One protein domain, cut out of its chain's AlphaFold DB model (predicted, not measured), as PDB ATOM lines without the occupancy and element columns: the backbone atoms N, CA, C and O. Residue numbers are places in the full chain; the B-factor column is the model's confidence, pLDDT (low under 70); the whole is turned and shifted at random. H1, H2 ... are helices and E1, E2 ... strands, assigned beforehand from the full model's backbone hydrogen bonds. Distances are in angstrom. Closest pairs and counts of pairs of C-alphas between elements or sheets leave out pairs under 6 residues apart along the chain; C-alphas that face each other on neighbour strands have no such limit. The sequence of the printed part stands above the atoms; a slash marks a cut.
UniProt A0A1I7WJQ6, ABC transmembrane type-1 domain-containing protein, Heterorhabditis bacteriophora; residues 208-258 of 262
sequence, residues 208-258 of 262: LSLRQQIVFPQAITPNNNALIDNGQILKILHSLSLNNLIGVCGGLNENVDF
ATOM      1  N   LEU A 208       0.140 -40.531  43.742       80.50
ATOM      2  CA  LEU A 208       0.333 -40.748  42.314       80.50
ATOM      3  C   LEU A 208       1.201 -39.629  41.743       80.50
ATOM      4  O   LEU A 208       1.332 -38.554  42.323       80.50
ATOM      5  N   SER A 209       1.793 -39.876  40.581       86.12
ATOM      6  CA  SER A 209       2.456 -38.817  39.820       86.12
ATOM      7  C   SER A 209       1.493 -38.146  38.846       86.12
ATOM      8  O   SER A 209       0.544 -38.768  38.354       86.12
ATOM      9  N   LEU A 210       1.760 -36.884  38.503       85.69
ATOM     10  CA  LEU A 210       0.986 -36.150  37.496       85.69
ATOM     11  C   LEU A 210       0.924 -36.921  36.163       85.69
ATOM     12  O   LEU A 210      -0.115 -36.967  35.503       85.69
ATOM     13  N   ARG A 211       2.012 -37.615  35.800       84.50
ATOM     14  CA  ARG A 211       2.045 -38.516  34.641       84.50
ATOM     15  C   ARG A 211       0.995 -39.624  34.737       84.50
ATOM     16  O   ARG A 211       0.296 -39.874  33.760       84.50
ATOM     17  N   GLN A 212       0.872 -40.287  35.884       84.25
ATOM     18  CA  GLN A 212      -0.099 -41.371  36.074       84.25
ATOM     19  C   GLN A 212      -1.547 -40.883  35.965       84.25
ATOM     20  O   GLN A 212      -2.380 -41.593  35.406       84.25
ATOM     21  N   GLN A 213      -1.839 -39.667  36.430       84.62
ATOM     22  CA  GLN A 213      -3.172 -39.076  36.292       84.62
ATOM     23  C   GLN A 213      -3.533 -38.775  34.832       84.62
ATOM     24  O   GLN A 213      -4.649 -39.067  34.412       84.62
ATOM     25  N   ILE A 214      -2.591 -38.238  34.047       84.69
ATOM     26  CA  ILE A 214      -2.820 -37.896  32.631       84.69
ATOM     27  C   ILE A 214      -2.964 -39.154  31.760       84.69
ATOM     28  O   ILE A 214      -3.720 -39.157  30.793       84.69
ATOM     29  N   VAL A 215      -2.239 -40.226  32.091       82.50
ATOM     30  CA  VAL A 215      -2.213 -41.478  31.310       82.50
ATOM     31  C   VAL A 215      -3.400 -42.407  31.633       82.50
ATOM     32  O   VAL A 215      -3.657 -43.371  30.906       82.50
ATOM     33  N   PHE A 216      -4.176 -42.113  32.681       82.00
ATOM     34  CA  PHE A 216      -5.417 -42.828  32.986       82.00
ATOM     35  C   PHE A 216      -6.347 -42.860  31.752       82.00
ATOM     36  O   PHE A 216      -6.540 -41.821  31.121       82.00
ATOM     37  N   PRO A 217      -6.947 -44.008  31.366       78.31
ATOM     38  CA  PRO A 217      -7.130 -45.267  32.104       78.31
ATOM     39  C   PRO A 217      -6.062 -46.348  31.859       78.31
ATOM     40  O   PRO A 217      -6.246 -47.494  32.275       78.31
ATOM     41  N   GLN A 218      -4.967 -46.044  31.158       75.56
ATOM     42  CA  GLN A 218      -3.924 -47.039  30.900       75.56
ATOM     43  C   GLN A 218      -3.105 -47.298  32.174       75.56
ATOM     44  O   GLN A 218      -2.535 -46.380  32.758       75.56
ATOM     45  N   ALA A 219      -3.022 -48.561  32.600       65.50
ATOM     46  CA  ALA A 219      -2.153 -48.952  33.705       65.50
ATOM     47  C   ALA A 219      -0.688 -48.937  33.241       65.50
ATOM     48  O   ALA A 219      -0.301 -49.687  32.341       65.50
ATOM     49  N   ILE A 220       0.126 -48.080  33.857       64.00
ATOM     50  CA  ILE A 220       1.563 -47.999  33.589       64.00
ATOM     51  C   ILE A 220       2.239 -49.229  34.212       64.00
ATOM     52  O   ILE A 220       2.512 -49.264  35.409       64.00
ATOM     53  N   THR A 221       2.487 -50.268  33.415       60.81
ATOM     54  CA  THR A 221       3.390 -51.366  33.786       60.81
ATOM     55  C   THR A 221       4.834 -50.987  33.447       60.81
ATOM     56  O   THR A 221       5.059 -50.330  32.429       60.81
ATOM     57  N   PRO A 222       5.842 -51.426  34.230       59.09
ATOM     58  CA  PRO A 222       7.244 -51.039  34.024       59.09
ATOM     59  C   PRO A 222       7.769 -51.360  32.614       59.09
ATOM     60  O   PRO A 222       8.605 -50.628  32.088       59.09
ATOM     61  N   ASN A 223       7.213 -52.383  31.957       57.62
ATOM     62  CA  ASN A 223       7.559 -52.770  30.585       57.62
ATOM     63  C   ASN A 223       6.915 -51.886  29.492       57.62
ATOM     64  O   ASN A 223       7.382 -51.900  28.359       57.62
ATOM     65  N   ASN A 224       5.881 -51.097  29.816       56.47
ATOM     66  CA  ASN A 224       5.158 -50.214  28.887       56.47
ATOM     67  C   ASN A 224       5.498 -48.722  29.074       56.47
ATOM     68  O   ASN A 224       4.906 -47.866  28.415       56.47
ATOM     69  N   ASN A 225       6.481 -48.396  29.922       53.56
ATOM     70  CA  ASN A 225       6.926 -47.024  30.212       53.56
ATOM     71  C   ASN A 225       7.392 -46.223  28.975       53.56
ATOM     72  O   ASN A 225       7.566 -45.006  29.076       53.56
ATOM     73  N   ALA A 226       7.588 -46.893  27.835       52.81
ATOM     74  CA  ALA A 226       8.095 -46.339  26.583       52.81
ATOM     75  C   ALA A 226       7.021 -45.744  25.644       52.81
ATOM     76  O   ALA A 226       7.379 -45.157  24.628       52.81
ATOM     77  N   LEU A 227       5.722 -45.895  25.933       56.81
ATOM     78  CA  LEU A 227       4.664 -45.541  24.968       56.81
ATOM     79  C   LEU A 227       4.330 -44.043  24.887       56.81
ATOM     80  O   LEU A 227       3.809 -43.605  23.864       56.81
ATOM     81  N   ILE A 228       4.623 -43.255  25.925       66.00
ATOM     82  CA  ILE A 228       4.348 -41.811  25.935       66.00
ATOM     83  C   ILE A 228       5.591 -41.078  26.432       66.00
ATOM     84  O   ILE A 228       5.968 -41.202  27.601       66.00
ATOM     85  N   ASP A 229       6.207 -40.327  25.519       77.56
ATOM     86  CA  ASP A 229       7.352 -39.465  25.790       77.56
ATOM     87  C   ASP A 229       6.929 -38.265  26.653       77.56
ATOM     88  O   ASP A 229       5.907 -37.619  26.399       77.56
ATOM     89  N   ASN A 230       7.745 -37.932  27.655       80.69
ATOM     90  CA  ASN A 230       7.527 -36.782  28.533       80.69
ATOM     91  C   ASN A 230       7.416 -35.484  27.717       80.69
ATOM     92  O   ASN A 230       6.624 -34.605  28.053       80.69
ATOM     93  N   GLY A 231       8.148 -35.389  26.599       84.56
ATOM     94  CA  GLY A 231       8.076 -34.249  25.687       84.56
ATOM     95  C   GLY A 231       6.697 -34.056  25.046       84.56
ATOM     96  O   GLY A 231       6.280 -32.919  24.828       84.56
ATOM     97  N   GLN A 232       5.953 -35.133  24.776       86.56
ATOM     98  CA  GLN A 232       4.586 -35.027  24.254       86.56
ATOM     99  C   GLN A 232       3.613 -34.538  25.327       86.56
ATOM    100  O   GLN A 232       2.789 -33.667  25.048       86.56
ATOM    101  N   ILE A 233       3.749 -35.035  26.558       86.25
ATOM    102  CA  ILE A 233       2.910 -34.608  27.687       86.25
ATOM    103  C   ILE A 233       3.101 -33.111  27.950       86.25
ATOM    104  O   ILE A 233       2.121 -32.381  28.075       86.25
ATOM    105  N   LEU A 234       4.346 -32.629  27.950       87.62
ATOM    106  CA  LEU A 234       4.646 -31.207  28.136       87.62
ATOM    107  C   LEU A 234       4.055 -30.331  27.024       87.62
ATOM    108  O   LEU A 234       3.504 -29.271  27.311       87.62
ATOM    109  N   LYS A 235       4.101 -30.782  25.762       90.56
ATOM    110  CA  LYS A 235       3.456 -30.070  24.644       90.56
ATOM    111  C   LYS A 235       1.942 -29.964  24.829       90.56
ATOM    112  O   LYS A 235       1.379 -28.909  24.548       90.56
ATOM    113  N   ILE A 236       1.297 -31.028  25.309       89.62
ATOM    114  CA  ILE A 236      -0.146 -31.046  25.592       89.62
ATOM    115  C   ILE A 236      -0.480 -30.118  26.769       89.62
ATOM    116  O   ILE A 236      -1.423 -29.338  26.692       89.62
ATOM    117  N   LEU A 237       0.303 -30.143  27.849       89.06
ATOM    118  CA  LEU A 237       0.094 -29.237  28.984       89.06
ATOM    119  C   LEU A 237       0.258 -27.767  28.579       89.06
ATOM    120  O   LEU A 237      -0.527 -26.917  29.005       89.06
ATOM    121  N   HIS A 238       1.214 -27.488  27.691       90.62
ATOM    122  CA  HIS A 238       1.414 -26.159  27.130       90.62
ATOM    123  C   HIS A 238       0.251 -25.720  26.235       90.62
ATOM    124  O   HIS A 238      -0.182 -24.573  26.332       90.62
ATOM    125  N   SER A 239      -0.300 -26.604  25.393       93.88
ATOM    126  CA  SER A 239      -1.464 -26.259  24.562       93.88
ATOM    127  C   SER A 239      -2.733 -26.027  25.387       93.88
ATOM    128  O   SER A 239      -3.565 -25.208  25.002       93.88
ATOM    129  N   LEU A 240      -2.862 -26.689  26.539       91.81
ATOM    130  CA  LEU A 240      -3.974 -26.513  27.478       91.81
ATOM    131  C   LEU A 240      -3.781 -25.341  28.455       91.81
ATOM    132  O   LEU A 240      -4.657 -25.093  29.278       91.81
ATOM    133  N   SER A 241      -2.668 -24.601  28.370       92.25
ATOM    134  CA  SER A 241      -2.318 -23.510  29.299       92.25
ATOM    135  C   SER A 241      -2.222 -23.945  30.774       92.25
ATOM    136  O   SER A 241      -2.431 -23.144  31.681       92.25
ATOM    137  N   LEU A 242      -1.861 -25.208  31.030       88.31
ATOM    138  CA  LEU A 242      -1.758 -25.804  32.371       88.31
ATOM    139  C   LEU A 242      -0.308 -25.901  32.881       88.31
ATOM    140  O   LEU A 242      -0.001 -26.704  33.761       88.31
ATOM    141  N   ASN A 243       0.596 -25.071  32.358       85.75
ATOM    142  CA  ASN A 243       2.030 -25.108  32.688       85.75
ATOM    143  C   ASN A 243       2.314 -24.940  34.190       85.75
ATOM    144  O   ASN A 243       3.247 -25.545  34.716       85.75
ATOM    145  N   ASN A 244       1.481 -24.167  34.894       87.81
ATOM    146  CA  ASN A 244       1.643 -23.903  36.325       87.81
ATOM    147  C   ASN A 244       1.453 -25.158  37.191       87.81
ATOM    148  O   ASN A 244       2.041 -25.237  38.266       87.81
ATOM    149  N   LEU A 245       0.691 -26.159  36.726       85.38
ATOM    150  CA  LEU A 245       0.478 -27.403  37.478       85.38
ATOM    151  C   LEU A 245       1.776 -28.184  37.681       85.38
ATOM    152  O   LEU A 245       1.957 -28.800  38.723       85.38
ATOM    153  N   ILE A 246       2.702 -28.121  36.721       85.75
ATOM    154  CA  ILE A 246       3.999 -28.801  36.831       85.75
ATOM    155  C   ILE A 246       4.799 -28.223  38.005       85.75
ATOM    156  O   ILE A 246       5.442 -28.973  38.731       85.75
ATOM    157  N   GLY A 247       4.727 -26.902  38.209       83.94
ATOM    158  CA  GLY A 247       5.375 -26.234  39.337       83.94
ATOM    159  C   GLY A 247       4.718 -26.557  40.680       83.94
ATOM    160  O   GLY A 247       5.420 -26.739  41.667       83.94
ATOM    161  N   VAL A 248       3.387 -26.681  40.712       84.56
ATOM    162  CA  VAL A 248       2.637 -27.048  41.930       84.56
ATOM    163  C   VAL A 248       2.890 -28.505  42.332       84.56
ATOM    164  O   VAL A 248       2.987 -28.803  43.516       84.56
ATOM    165  N   CYS A 249       3.032 -29.409  41.361       82.19
ATOM    166  CA  CYS A 249       3.228 -30.839  41.598       82.19
ATOM    167  C   CYS A 249       4.697 -31.263  41.801       82.19
ATOM    168  O   CYS A 249       4.956 -32.458  41.886       82.19
ATOM    169  N   GLY A 250       5.669 -30.342  41.809       81.38
ATOM    170  CA  GLY A 250       7.104 -30.660  41.960       81.38
ATOM    171  C   GLY A 250       7.759 -31.339  40.742       81.38
ATOM    172  O   GLY A 250       8.964 -31.232  40.525       81.38
ATOM    173  N   GLY A 251       6.968 -31.946  39.855       84.81
ATOM    174  CA  GLY A 251       7.427 -32.507  38.591       84.81
ATOM    175  C   GLY A 251       6.429 -33.493  37.985       84.81
ATOM    176  O   GLY A 251       5.324 -33.690  38.480       84.81
ATOM    177  N   LEU A 252       6.817 -34.138  36.879       82.31
ATOM    178  CA  LEU A 252       5.938 -35.084  36.172       82.31
ATOM    179  C   LEU A 252       5.876 -36.473  36.827       82.31
ATOM    180  O   LEU A 252       4.864 -37.160  36.704       82.31
ATOM    181  N   ASN A 253       6.971 -36.887  37.471       83.00
ATOM    182  CA  ASN A 253       7.163 -38.221  38.055       83.00
ATOM    183  C   ASN A 253       7.223 -38.195  39.587       83.00
ATOM    184  O   ASN A 253       7.446 -39.235  40.198       83.00
ATOM    185  N   GLU A 254       7.087 -37.020  40.197       83.94
ATOM    186  CA  GLU A 254       7.086 -36.894  41.647       83.94
ATOM    187  C   GLU A 254       5.753 -37.386  42.210       83.94
ATOM    188  O   GLU A 254       4.705 -37.215  41.582       83.94
ATOM    189  N   ASN A 255       5.807 -38.048  43.365       80.25
ATOM    190  CA  ASN A 255       4.612 -38.527  44.038       80.25
ATOM    191  C   ASN A 255       4.009 -37.362  44.812       80.25
ATOM    192  O   ASN A 255       4.594 -36.890  45.784       80.25
ATOM    193  N   VAL A 256       2.834 -36.927  44.378       79.75
ATOM    194  CA  VAL A 256       2.074 -35.873  45.042       79.75
ATOM    195  C   VAL A 256       0.939 -36.528  45.804       79.75
ATOM    196  O   VAL A 256       0.285 -37.441  45.293       79.75
ATOM    197  N   ASP A 257       0.705 -36.072  47.032       77.19
ATOM    198  CA  ASP A 257      -0.506 -36.447  47.742       77.19
ATOM    199  C   ASP A 257      -1.671 -35.602  47.224       77.19
ATOM    200  O   ASP A 257      -1.739 -34.391  47.438       77.19
ATOM    201  N   PHE A 258      -2.566 -36.241  46.476       72.25
ATOM    202  CA  PHE A 258      -3.772 -35.597  45.963       72.25
ATOM    203  C   PHE A 258      -4.925 -35.603  46.981       72.25
ATOM    204  O   PHE A 258      -6.024 -35.140  46.662       72.25
TER     205      PHE A 258
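AT A GLANCE: This is residues 208 to 258 of the 262 residues of the protein "ABC transmembrane type-1 domain-containing protein" of Heterorhabditis bacteriophora (UniProt A0A1I7WJQ6). The chain winds in one wide loop round the short helix H1: a long link swings out, H2 makes one side, H3 turns the corner, and the last stretch folds back to E1, beside residues 208 to 209. Residues 221 to 227 stick out. The printed part has 51 residues, in order H1, H2, H3, E1, mostly helix, with under half in named elements; it is compact, radius of gyration of the C-alphas 10.9 A, spanning 30 by 24 by 16 A.

IN THESE COORDINATES: H1 is residues 210 to 215, from C-alpha 210 at (0.986, -36.150, 37.496). H2, residues 230 to 239, is 14.4 A long. H3 is residues 243 to 248; E1, residues 255 to 257, ends at (-0.506, -36.447, 47.742).

HOW THE PARTS SIT: H1 and H2 are near each other. H2 and H3 are close but not clearly touching, closest C-alphas Leu 237 and Asn 243, 5.9 A, at a steep tilt of 65 degrees, opposite ways. H1 and H3 are close but not clearly touching, closest C-alphas Leu 210 and Ile 246, 8.0 A. E1 pairs with no named strand; residues 255 to 256 pair antiparallel with 208 to 209. H2 and E1 are apart. Every O i to N i+4 pair is within hydrogen-bond range in H1 and H2, 1 of 2 in H3.

THE WHOLE: The farthest C-alphas, Asn 223 and Ser 241, are 30.9 A apart. The printed part has no cut. H1 to H2 is a long link. Residues 219 to 228 have pLDDT under 70.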